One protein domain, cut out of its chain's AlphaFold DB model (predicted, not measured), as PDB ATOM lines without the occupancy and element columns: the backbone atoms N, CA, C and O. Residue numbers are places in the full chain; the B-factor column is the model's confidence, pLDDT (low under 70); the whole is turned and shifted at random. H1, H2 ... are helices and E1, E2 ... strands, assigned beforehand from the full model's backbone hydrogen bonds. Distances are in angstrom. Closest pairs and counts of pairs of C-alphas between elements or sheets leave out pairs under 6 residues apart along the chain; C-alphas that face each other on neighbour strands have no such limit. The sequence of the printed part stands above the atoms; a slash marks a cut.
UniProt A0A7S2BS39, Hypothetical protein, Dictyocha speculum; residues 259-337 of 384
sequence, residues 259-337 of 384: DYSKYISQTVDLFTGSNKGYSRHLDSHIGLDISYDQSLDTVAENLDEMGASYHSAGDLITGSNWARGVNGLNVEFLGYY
ATOM      1  N   ASP A 259     -37.675 -64.207 -46.971       97.75
ATOM      2  CA  ASP A 259     -36.810 -64.753 -48.029       97.75
ATOM      3  C   ASP A 259     -36.405 -63.674 -49.046       97.75
ATOM      4  O   ASP A 259     -35.253 -63.631 -49.495       97.75
ATOM      5  N   TYR A 260     -37.347 -62.797 -49.416       97.00
ATOM      6  CA  TYR A 260     -37.081 -61.675 -50.316       97.00
ATOM      7  C   TYR A 260     -36.130 -60.657 -49.684       97.00
ATOM      8  O   TYR A 260     -35.137 -60.281 -50.314       97.00
ATOM      9  N   SER A 261     -36.388 -60.276 -48.430       96.75
ATOM     10  CA  SER A 261     -35.543 -59.380 -47.636       96.75
ATOM     11  C   SER A 261     -34.096 -59.872 -47.605       96.75
ATOM     12  O   SER A 261     -33.188 -59.181 -48.074       96.75
ATOM     13  N   LYS A 262     -33.884 -61.131 -47.193       96.81
ATOM     14  CA  LYS A 262     -32.558 -61.769 -47.161       96.81
ATOM     15  C   LYS A 262     -31.890 -61.783 -48.528       96.81
ATOM     16  O   LYS A 262     -30.702 -61.480 -48.622       96.81
ATOM     17  N   TYR A 263     -32.632 -62.123 -49.584       95.88
ATOM     18  CA  TYR A 263     -32.097 -62.129 -50.943       95.88
ATOM     19  C   TYR A 263     -31.603 -60.741 -51.371       95.88
ATOM     20  O   TYR A 263     -30.492 -60.640 -51.899       95.88
ATOM     21  N   ILE A 264     -32.396 -59.684 -51.154       95.19
ATOM     22  CA  ILE A 264     -32.012 -58.319 -51.538       95.19
ATOM     23  C   ILE A 264     -30.817 -57.848 -50.716       95.19
ATOM     24  O   ILE A 264     -29.826 -57.440 -51.320       95.19
ATOM     25  N   SER A 265     -30.854 -57.976 -49.387       96.00
ATOM     26  CA  SER A 265     -29.749 -57.555 -48.517       96.00
ATOM     27  C   SER A 265     -28.438 -58.247 -48.890       96.00
ATOM     28  O   SER A 265     -27.453 -57.570 -49.164       96.00
ATOM     29  N   GLN A 266     -28.446 -59.578 -49.035       94.62
ATOM     30  CA  GLN A 266     -27.256 -60.336 -49.442       94.62
ATOM     31  C   GLN A 266     -26.763 -59.954 -50.839       94.62
ATOM     32  O   GLN A 266     -25.561 -59.946 -51.086       94.62
ATOM     33  N   THR A 267     -27.676 -59.663 -51.771       91.94
ATOM     34  CA  THR A 267     -27.295 -59.258 -53.130       91.94
ATOM     35  C   THR A 267     -26.677 -57.863 -53.129       91.94
ATOM     36  O   THR A 267     -25.675 -57.656 -53.802       91.94
ATOM     37  N   VAL A 268     -27.240 -56.910 -52.382       92.88
ATOM     38  CA  VAL A 268     -26.654 -55.571 -52.243       92.88
ATOM     39  C   VAL A 268     -25.284 -55.661 -51.572       92.88
ATOM     40  O   VAL A 268     -24.324 -55.180 -52.157       92.88
ATOM     41  N   ASP A 269     -25.151 -56.370 -50.450       93.69
ATOM     42  CA  ASP A 269     -23.869 -56.521 -49.735       93.69
ATOM     43  C   ASP A 269     -22.794 -57.283 -50.538       93.69
ATOM     44  O   ASP A 269     -21.599 -57.159 -50.275       93.69
ATOM     45  N   LEU A 270     -23.191 -58.098 -51.522       90.94
ATOM     46  CA  LEU A 270     -22.244 -58.792 -52.398       90.94
ATOM     47  C   LEU A 270     -21.570 -57.843 -53.402       90.94
ATOM     48  O   LEU A 270     -20.409 -58.056 -53.757       90.94
ATOM     49  N   PHE A 271     -22.303 -56.841 -53.893       87.75
ATOM     50  CA  PHE A 271     -21.847 -55.939 -54.961       87.75
ATOM     51  C   PHE A 271     -21.514 -54.527 -54.468       87.75
ATOM     52  O   PHE A 271     -20.783 -53.799 -55.136       87.75
ATOM     53  N   THR A 272     -21.988 -54.166 -53.281       89.81
ATOM     54  CA  THR A 272     -21.762 -52.879 -52.629       89.81
ATOM     55  C   THR A 272     -21.087 -53.120 -51.280       89.81
ATOM     56  O   THR A 272     -21.380 -54.097 -50.603       89.81
ATOM     57  N   GLY A 273     -20.161 -52.247 -50.884       91.00
ATOM     58  CA  GLY A 273     -19.587 -52.235 -49.531       91.00
ATOM     59  C   GLY A 273     -19.656 -50.839 -48.918       91.00
ATOM     60  O   GLY A 273     -20.568 -50.093 -49.230       91.00
ATOM     61  N   SER A 274     -18.690 -50.461 -48.082       94.56
ATOM     62  CA  SER A 274     -18.554 -49.079 -47.593       94.56
ATOM     63  C   SER A 274     -18.043 -48.152 -48.698       94.56
ATOM     64  O   SER A 274     -16.863 -48.227 -49.057       94.56
ATOM     65  N   ASN A 275     -18.927 -47.319 -49.249       93.00
ATOM     66  CA  ASN A 275     -18.659 -46.390 -50.353       93.00
ATOM     67  C   ASN A 275     -17.905 -47.021 -51.537       93.00
ATOM     68  O   ASN A 275     -16.887 -46.507 -52.008       93.00
ATOM     69  N   LYS A 276     -18.339 -48.202 -51.975       88.44
ATOM     70  CA  LYS A 276     -17.716 -48.878 -53.115       88.44
ATOM     71  C   LYS A 276     -18.686 -49.816 -53.796       88.44
ATOM     72  O   LYS A 276     -19.431 -50.531 -53.125       88.44
ATOM     73  N   GLY A 277     -18.536 -49.907 -55.112       86.31
ATOM     74  CA  GLY A 277     -19.362 -50.772 -55.939       86.31
ATOM     75  C   GLY A 277     -20.829 -50.360 -55.904       86.31
ATOM     76  O   GLY A 277     -21.249 -49.461 -55.190       86.31
ATOM     77  N   TYR A 278     -21.631 -51.046 -56.688       87.44
ATOM     78  CA  TYR A 278     -23.014 -50.703 -56.912       87.44
ATOM     79  C   TYR A 278     -23.796 -51.989 -57.123       87.44
ATOM     80  O   TYR A 278     -23.335 -52.957 -57.723       87.44
ATOM     81  N   SER A 279     -25.018 -52.000 -56.622       87.69
ATOM     82  CA  SER A 279     -25.977 -53.040 -56.924       87.69
ATOM     83  C   SER A 279     -27.139 -52.372 -57.614       87.69
ATOM     84  O   SER A 279     -27.749 -51.479 -57.041       87.69
ATOM     85  N   ARG A 280     -27.534 -52.867 -58.788       85.19
ATOM     86  CA  ARG A 280     -28.760 -52.403 -59.466       85.19
ATOM     87  C   ARG A 280     -30.020 -52.512 -58.602       85.19
ATOM     88  O   ARG A 280     -31.050 -51.939 -58.922       85.19
ATOM     89  N   HIS A 281     -29.976 -53.321 -57.540       88.62
ATOM     90  CA  HIS A 281     -31.077 -53.416 -56.591       88.62
ATOM     91  C   HIS A 281     -31.226 -52.147 -55.747       88.62
ATOM     92  O   HIS A 281     -32.335 -51.887 -55.287       88.62
ATOM     93  N   LEU A 282     -30.164 -51.346 -55.599       90.81
ATOM     94  CA  LEU A 282     -30.220 -50.050 -54.934       90.81
ATOM     95  C   LEU A 282     -31.184 -49.090 -55.625       90.81
ATOM     96  O   LEU A 282     -31.742 -48.275 -54.917       90.81
ATOM     97  N   ASP A 283     -31.469 -49.219 -56.927       87.31
ATOM     98  CA  ASP A 283     -32.451 -48.371 -57.632       87.31
ATOM     99  C   ASP A 283     -33.902 -48.606 -57.179       87.31
ATOM    100  O   ASP A 283     -34.784 -47.792 -57.436       87.31
ATOM    101  N   SER A 284     -34.167 -49.722 -56.497       89.81
ATOM    102  CA  SER A 284     -35.451 -49.978 -55.845       89.81
ATOM    103  C   SER A 284     -35.427 -49.391 -54.433       89.81
ATOM    104  O   SER A 284     -35.336 -50.133 -53.449       89.81
ATOM    105  N   HIS A 285     -35.465 -48.061 -54.343       94.50
ATOM    106  CA  HIS A 285     -35.355 -47.319 -53.088       94.50
ATOM    107  C   HIS A 285     -36.457 -46.273 -52.896       94.50
ATOM    108  O   HIS A 285     -37.147 -45.878 -53.835       94.50
ATOM    109  N   ILE A 286     -36.562 -45.784 -51.662       94.44
ATOM    110  CA  ILE A 286     -37.122 -44.461 -51.365       94.44
ATOM    111  C   ILE A 286     -35.995 -43.434 -51.249       94.44
ATOM    112  O   ILE A 286     -34.925 -43.753 -50.738       94.44
ATOM    113  N   GLY A 287     -36.241 -42.214 -51.722       93.56
ATOM    114  CA  GLY A 287     -35.333 -41.083 -51.550       93.56
ATOM    115  C   GLY A 287     -35.739 -40.233 -50.349       93.56
ATOM    116  O   GLY A 287     -36.912 -39.878 -50.221       93.56
ATOM    117  N   LEU A 288     -34.781 -39.902 -49.488       92.69
ATOM    118  CA  LEU A 288     -34.951 -39.044 -48.319       92.69
ATOM    119  C   LEU A 288     -33.951 -37.897 -48.394       92.69
ATOM    120  O   LEU A 288     -32.746 -38.123 -48.335       92.69
ATOM    121  N   ASP A 289     -34.440 -36.668 -48.505       91.69
ATOM    122  CA  ASP A 289     -33.578 -35.495 -48.389       91.69
ATOM    123  C   ASP A 289     -33.368 -35.155 -46.916       91.69
ATOM    124  O   ASP A 289     -34.318 -34.922 -46.171       91.69
ATOM    125  N   ILE A 290     -32.103 -35.133 -46.522       91.44
ATOM    126  CA  ILE A 290     -31.638 -34.884 -45.160       91.44
ATOM    127  C   ILE A 290     -30.793 -33.611 -45.069       91.44
ATOM    128  O   ILE A 290     -30.128 -33.382 -44.058       91.44
ATOM    129  N   SER A 291     -30.794 -32.776 -46.117       85.62
ATOM    130  CA  SER A 291     -29.922 -31.598 -46.259       85.62
ATOM    131  C   SER A 291     -29.994 -30.608 -45.092       85.62
ATOM    132  O   SER A 291     -29.136 -29.734 -44.984       85.62
ATOM    133  N   TYR A 292     -31.009 -30.697 -44.234       80.88
ATOM    134  CA  TYR A 292     -31.203 -29.804 -43.091       80.88
ATOM    135  C   TYR A 292     -30.823 -30.419 -41.749       80.88
ATOM    136  O   TYR A 292     -30.602 -29.674 -40.795       80.88
ATOM    137  N   ASP A 293     -30.734 -31.742 -41.675       82.31
ATOM    138  CA  ASP A 293     -30.582 -32.452 -40.409       82.31
ATOM    139  C   ASP A 293     -29.121 -32.817 -40.153       82.31
ATOM    140  O   ASP A 293     -28.643 -32.727 -39.024       82.31
ATOM    141  N   GLN A 294     -28.392 -33.189 -41.208       91.75
ATOM    142  CA  GLN A 294     -27.013 -33.675 -41.122       91.75
ATOM    143  C   GLN A 294     -26.368 -33.790 -42.510       91.75
ATOM    144  O   GLN A 294     -27.031 -33.702 -43.543       91.75
ATOM    145  N   SER A 295     -25.053 -33.997 -42.526       95.94
ATOM    146  CA  SER A 295     -24.300 -34.265 -43.746       95.94
ATOM    147  C   SER A 295     -24.399 -35.729 -44.179       95.94
ATOM    148  O   SER A 295     -24.577 -36.645 -43.370       95.94
ATOM    149  N   LEU A 296     -24.199 -35.967 -45.472       96.56
ATOM    150  CA  LEU A 296     -24.046 -37.308 -46.035       96.56
ATOM    151  C   LEU A 296     -22.790 -38.019 -45.515       96.56
ATOM    152  O   LEU A 296     -22.767 -39.247 -45.478       96.56
ATOM    153  N   ASP A 297     -21.763 -37.277 -45.099       96.56
ATOM    154  CA  ASP A 297     -20.597 -37.819 -44.399       96.56
ATOM    155  C   ASP A 297     -21.012 -38.483 -43.076       96.56
ATOM    156  O   ASP A 297     -20.668 -39.641 -42.848       96.56
ATOM    157  N   THR A 298     -21.816 -37.789 -42.259       97.19
ATOM    158  CA  THR A 298     -22.345 -38.317 -40.986       97.19
ATOM    159  C   THR A 298     -23.202 -39.562 -41.219       97.19
ATOM    160  O   THR A 298     -22.977 -40.590 -40.582       97.19
ATOM    161  N   VAL A 299     -24.115 -39.530 -42.202       97.50
ATOM    162  CA  VAL A 299     -24.891 -40.727 -42.587       97.50
ATOM    163  C   VAL A 299     -23.982 -41.888 -42.932       97.50
ATOM    164  O   VAL A 299     -24.208 -43.010 -42.497       97.50
ATOM    165  N   ALA A 300     -22.960 -41.641 -43.741       97.62
ATOM    166  CA  ALA A 300     -22.057 -42.687 -44.175       97.62
ATOM    167  C   ALA A 300     -21.227 -43.272 -43.022       97.62
ATOM    168  O   ALA A 300     -20.841 -44.436 -43.077       97.62
ATOM    169  N   GLU A 301     -20.899 -42.496 -41.988       97.94
ATOM    170  CA  GLU A 301     -20.316 -43.021 -40.743       97.94
ATOM    171  C   GLU A 301     -21.303 -43.929 -40.010       97.94
ATOM    172  O   GLU A 301     -20.962 -45.075 -39.721       97.94
ATOM    173  N   ASN A 302     -22.547 -43.488 -39.836       98.00
ATOM    174  CA  ASN A 302     -23.586 -44.296 -39.199       98.00
ATOM    175  C   ASN A 302     -23.875 -45.598 -39.970       98.00
ATOM    176  O   ASN A 302     -24.046 -46.659 -39.366       98.00
ATOM    177  N   LEU A 303     -23.900 -45.539 -41.308       98.25
ATOM    178  CA  LEU A 303     -24.074 -46.708 -42.177       98.25
ATOM    179  C   LEU A 303     -22.924 -47.712 -42.011       98.25
ATOM    180  O   LEU A 303     -23.177 -48.916 -41.924       98.25
ATOM    181  N   ASP A 304     -21.680 -47.237 -41.899       97.94
ATOM    182  CA  ASP A 304     -20.530 -48.097 -41.601       97.94
ATOM    183  C   ASP A 304     -20.655 -48.763 -40.225       97.94
ATOM    184  O   ASP A 304     -20.409 -49.965 -40.101       97.94
ATOM    185  N   GLU A 305     -21.071 -48.016 -39.200       98.00
ATOM    186  CA  GLU A 305     -21.233 -48.536 -37.836       98.00
ATOM    187  C   GLU A 305     -22.297 -49.638 -37.745       98.00
ATOM    188  O   GLU A 305     -22.101 -50.631 -37.039       98.00
ATOM    189  N   MET A 306     -23.395 -49.514 -38.497       97.38
ATOM    190  CA  MET A 306     -24.433 -50.551 -38.561       97.38
ATOM    191  C   MET A 306     -24.136 -51.678 -39.562       97.38
ATOM    192  O   MET A 306     -24.916 -52.628 -39.668       97.38
ATOM    193  N   GLY A 307     -23.044 -51.585 -40.327       97.44
ATOM    194  CA  GLY A 307     -22.715 -52.550 -41.379       97.44
ATOM    195  C   GLY A 307     -23.710 -52.545 -42.548       97.44
ATOM    196  O   GLY A 307     -24.027 -53.601 -43.106       97.44
ATOM    197  N   ALA A 308     -24.257 -51.382 -42.900       97.81
ATOM    198  CA  ALA A 308     -25.076 -51.197 -44.091       97.81
ATOM    199  C   ALA A 308     -24.195 -50.806 -45.277       97.81
ATOM    200  O   ALA A 308     -23.544 -49.768 -45.262       97.81
ATOM    201  N   SER A 309     -24.179 -51.642 -46.316       97.19
ATOM    202  CA  SER A 309     -23.454 -51.333 -47.549       97.19
ATOM    203  C   SER A 309     -24.105 -50.161 -48.274       97.19
ATOM    204  O   SER A 309     -25.331 -50.093 -48.368       97.19
ATOM    205  N   TYR A 310     -23.298 -49.258 -48.821       97.06
ATOM    206  CA  TYR A 310     -23.782 -48.088 -49.542       97.06
ATOM    207  C   TYR A 310     -22.781 -47.597 -50.594       97.06
ATOM    208  O   TYR A 310     -21.582 -47.875 -50.541       97.06
ATOM    209  N   HIS A 311     -23.271 -46.810 -51.545       94.81
ATOM    210  CA  HIS A 311     -22.445 -46.074 -52.499       94.81
ATOM    211  C   HIS A 311     -22.727 -44.583 -52.375       94.81
ATOM    212  O   HIS A 311     -23.892 -44.197 -52.310       94.81
ATOM    213  N   SER A 312     -21.684 -43.754 -52.364       94.44
ATOM    214  CA  SER A 312     -21.812 -42.297 -52.379       94.44
ATOM    215  C   SER A 312     -21.391 -41.739 -53.734       94.44
ATOM    216  O   SER A 312     -20.301 -42.022 -54.237       94.44
ATOM    217  N   ALA A 313     -22.253 -40.920 -54.325       91.38
ATOM    218  CA  ALA A 313     -21.991 -40.228 -55.583       91.38
ATOM    219  C   ALA A 313     -22.669 -38.859 -55.586       91.38
ATOM    220  O   ALA A 313     -23.681 -38.639 -54.929       91.38
ATOM    221  N   GLY A 314     -22.109 -37.940 -56.360       87.25
ATOM    222  CA  GLY A 314     -22.556 -36.559 -56.423       87.25
ATOM    223  C   GLY A 314     -21.410 -35.643 -56.812       87.25
ATOM    224  O   GLY A 314     -20.379 -36.091 -57.320       87.25
ATOM    225  N   ASP A 315     -21.595 -34.355 -56.562       84.44
ATOM    226  CA  ASP A 315     -20.525 -33.373 -56.641       84.44
ATOM    227  C   ASP A 315     -19.881 -33.130 -55.261       84.44
ATOM    228  O   ASP A 315     -20.011 -33.922 -54.333       84.44
ATOM    229  N   LEU A 316     -19.108 -32.049 -55.135       74.62
ATOM    230  CA  LEU A 316     -18.353 -31.742 -53.915       74.62
ATOM    231  C   LEU A 316     -19.182 -31.204 -52.759       74.62
ATOM    232  O   LEU A 316     -18.655 -31.045 -51.657       74.62
ATOM    233  N   ILE A 317     -20.411 -30.809 -53.048       86.00
ATOM    234  CA  ILE A 317     -21.275 -30.091 -52.129       86.00
ATOM    235  C   ILE A 317     -22.520 -30.920 -51.886       86.00
ATOM    236  O   ILE A 317     -22.935 -31.015 -50.745       86.00
ATOM    237  N   THR A 318     -23.089 -31.532 -52.918       92.06
ATOM    238  CA  THR A 318     -24.335 -32.291 -52.853       92.06
ATOM    239  C   THR A 318     -24.217 -33.626 -53.556       92.06
ATOM    240  O   THR A 318     -23.501 -33.769 -54.548       92.06
ATOM    241  N   GLY A 319     -24.967 -34.600 -53.074       93.44
ATOM    242  CA  GLY A 319     -25.071 -35.894 -53.723       93.44
ATOM    243  C   GLY A 319     -26.024 -36.792 -52.977       93.44
ATOM    244  O   GLY A 319     -26.926 -36.305 -52.291       93.44
ATOM    245  N   SER A 320     -25.770 -38.089 -53.084       95.38
ATOM    246  CA  SER A 320     -26.562 -39.090 -52.401       95.38
ATOM    247  C   SER A 320     -25.725 -40.242 -51.866       95.38
ATOM    248  O   SER A 320     -24.681 -40.597 -52.419       95.38
ATOM    249  N   ASN A 321     -26.228 -40.860 -50.801       96.81
ATOM    250  CA  ASN A 321     -25.800 -42.173 -50.333       96.81
ATOM    251  C   ASN A 321     -26.899 -43.189 -50.676       96.81
ATOM    252  O   ASN A 321     -27.935 -43.221 -50.012       96.81
ATOM    253  N   TRP A 322     -26.675 -44.031 -51.686       96.56
ATOM    254  CA  TRP A 322     -27.554 -45.163 -52.003       96.56
ATOM    255  C   TRP A 322     -27.187 -46.343 -51.115       96.56
ATOM    256  O   TRP A 322     -26.131 -46.948 -51.294       96.56
ATOM    257  N   ALA A 323     -28.045 -46.669 -50.156       97.69
ATOM    258  CA  ALA A 323     -27.752 -47.609 -49.087       97.69
ATOM    259  C   ALA A 323     -28.681 -48.827 -49.095       97.69
ATOM    260  O   ALA A 323     -29.873 -48.749 -49.418       97.69
ATOM    261  N   ARG A 324     -28.122 -49.965 -48.671       97.69
ATOM    262  CA  ARG A 324     -28.885 -51.160 -48.316       97.69
ATOM    263  C   ARG A 324     -29.846 -50.814 -47.184       97.69
ATOM    264  O   ARG A 324     -29.402 -50.596 -46.064       97.69
ATOM    265  N   GLY A 325     -31.144 -50.881 -47.453       97.06
ATOM    266  CA  GLY A 325     -32.162 -50.728 -46.417       97.06
ATOM    267  C   GLY A 325     -32.564 -52.052 -45.763       97.06
ATOM    268  O   GLY A 325     -31.741 -52.956 -45.558       97.06
ATOM    269  N   VAL A 326     -33.852 -52.164 -45.435       97.12
ATOM    270  CA  VAL A 326     -34.461 -53.300 -44.724       97.12
ATOM    271  C   VAL A 326     -35.651 -53.851 -45.505       97.12
ATOM    272  O   VAL A 326     -36.248 -53.150 -46.317       97.12
ATOM    273  N   ASN A 327     -36.013 -55.117 -45.279       95.81
ATOM    274  CA  ASN A 327     -37.182 -55.757 -45.907       95.81
ATOM    275  C   ASN A 327     -37.170 -55.753 -47.448       95.81
ATOM    276  O   ASN A 327     -38.202 -55.881 -48.100       95.81
ATOM    277  N   GLY A 328     -35.989 -55.606 -48.053       94.56
ATOM    278  CA  GLY A 328     -35.829 -55.462 -49.499       94.56
ATOM    279  C   GLY A 328     -36.208 -54.086 -50.064       94.56
ATOM    280  O   GLY A 328     -36.262 -53.953 -51.286       94.56
ATOM    281  N   LEU A 329     -36.452 -53.086 -49.208       96.50
ATOM    282  CA  LEU A 329     -36.586 -51.676 -49.574       96.50
ATOM    283  C   LEU A 329     -35.262 -50.957 -49.302       96.50
ATOM    284  O   LEU A 329     -34.827 -50.885 -48.155       96.50
ATOM    285  N   ASN A 330     -34.615 -50.440 -50.346       97.50
ATOM    286  CA  ASN A 330     -33.388 -49.656 -50.195       97.50
ATOM    287  C   ASN A 330     -33.700 -48.182 -49.910       97.50
ATOM    288  O   ASN A 330     -34.844 -47.740 -50.038       97.50
ATOM    289  N   VAL A 331     -32.684 -47.423 -49.501       97.25
ATOM    290  CA  VAL A 331     -32.842 -46.003 -49.166       97.25
ATOM    291  C   VAL A 331     -31.745 -45.200 -49.846       97.25
ATOM    292  O   VAL A 331     -30.567 -45.524 -49.723       97.25
ATOM    293  N   GLU A 332     -32.135 -44.149 -50.550       96.31
ATOM    294  CA  GLU A 332     -31.241 -43.095 -51.005       96.31
ATOM    295  C   GLU A 332     -31.356 -41.917 -50.036       96.31
ATOM    296  O   GLU A 332     -32.435 -41.354 -49.869       96.31
ATOM    297  N   PHE A 333     -30.252 -41.533 -49.402       96.50
ATOM    298  CA  PHE A 333     -30.181 -40.282 -48.651       96.50
ATOM    299  C   PHE A 333     -29.626 -39.204 -49.571       96.50
ATOM    300  O   PHE A 333     -28.485 -39.330 -50.001       96.50
ATOM    301  N   LEU A 334     -30.408 -38.171 -49.863       94.81
ATOM    302  CA  LEU A 334     -30.006 -36.992 -50.627       94.81
ATOM    303  C   LEU A 334     -29.591 -35.892 -49.643       94.81
ATOM    304  O   LEU A 334     -30.254 -35.682 -48.630       94.81
ATOM    305  N   GLY A 335     -28.492 -35.192 -49.902       94.75
ATOM    306  CA  GLY A 335     -27.991 -34.216 -48.939       94.75
ATOM    307  C   GLY A 335     -26.771 -33.440 -49.406       94.75
ATOM    308  O   GLY A 335     -26.425 -33.435 -50.590       94.75
ATOM    309  N   TYR A 336     -26.089 -32.814 -48.445       94.56
ATOM    310  CA  TYR A 336     -24.796 -32.172 -48.666       94.56
ATOM    311  C   TYR A 336     -23.638 -32.970 -48.055       94.56
ATOM    312  O   TYR A 336     -23.804 -33.647 -47.040       94.56
ATOM    313  N   TYR A 337     -22.452 -32.855 -48.651       94.19
ATOM    314  CA  TYR A 337     -21.197 -33.356 -48.093       94.19
ATOM    315  C   TYR A 337     -20.483 -32.238 -47.327       94.19
ATOM    316  O   TYR A 337     -20.290 -31.134 -47.843       94.19
TER     317      TYR A 337
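AT A GLANCE: This is residues 259 to 337 of the 384 residues of the protein "Hypothetical protein" of Dictyocha speculum (UniProt A0A7S2BS39). A strongly twisted sheet of four strands has helix H3 packed along one face, while helix H1 sits by the end of the sheet where E3 turns into E4 and lengthens the whole there. The short helix H2 lies between H1 and the start of E1. The printed part has 79 residues with three named helices and four named strands, in the order H1 H2 E1 H3 E2 E3 E4; the sheet is mixed, in the order E1 E4 E3 E2, and the class is mixed, helices and strands. It is compact, with a radius of gyration of the C-alphas of 11.7 A, yet elongated, spanning 37 by 21 by 20 A.

IN THESE COORDINATES: Begin with the longest strand, E3: find C-alpha 318 at (-24.335, -32.291, -52.853), from where it runs 24.7 A to residue 326. E4, residues 329 to 336, runs 22.8 A and ends at C-alpha 336, (-24.796, -32.172, -48.666). The edge strands are E1, residues 285 to 289, 12.8 A, and E2, residues 310 to 314, 13.5 A. H3 covers residues 296 to 305, 14.2 A. Look for H1 from C-alpha 259 at (-36.810, -64.753, -48.029) to residue 271, 18.7 A away; H2 is residues 280 to 283, 5.8 A.

HOW THE PARTS SIT: E2, E3 and E4 form a meander, each strand the antiparallel neighbour of the one before, with hairpins E2 and E3, and E3 and E4. Look at N 321 and O 333, 2.8 A apart, between E4 and E3, and at N 320 and O 313, 2.8 A, between E3 and E2. E1 is parallel to E4 at 25 degrees, with N 288 and O 332 2.8 A apart. E1, H3 and E2 make a split strand-helix-strand unit, two strands running the same way with E4 and E3 between them, and its crossover is right-handed. There are three layers, with H1 on one face of the sheet and H3 on the other. H3 lies over E3 at a height over the sheet of 9.4 A and runs along the strands, at 23 degrees to E3 on the local plane; the closest C-alphas of the two are those of Leu 296 and Asn 321, 6.7 A. H1 lies over E3 at a height of 9.0 A, its closest C-alphas being those of Val 268 and Arg 324, 6.3 A. H2 only grazes the sheet, with residues 281 to 283. H1, with residues 264 to 268 alone, touches H2, closest at the C-alphas of Val 268 and His 281, 6.6 A. H1 and H3 are apart. Every O i to N i+4 pair is within hydrogen-bond range in H1 and H3; H2 is too short for such a pair.

THE WHOLE: The two C-alphas farthest apart are those of Asp 259 and Leu 316, 38.3 A. The printed part has no cut, and no link is long. The mean pLDDT of the printed part is 93.3, and no printed residue is under 70.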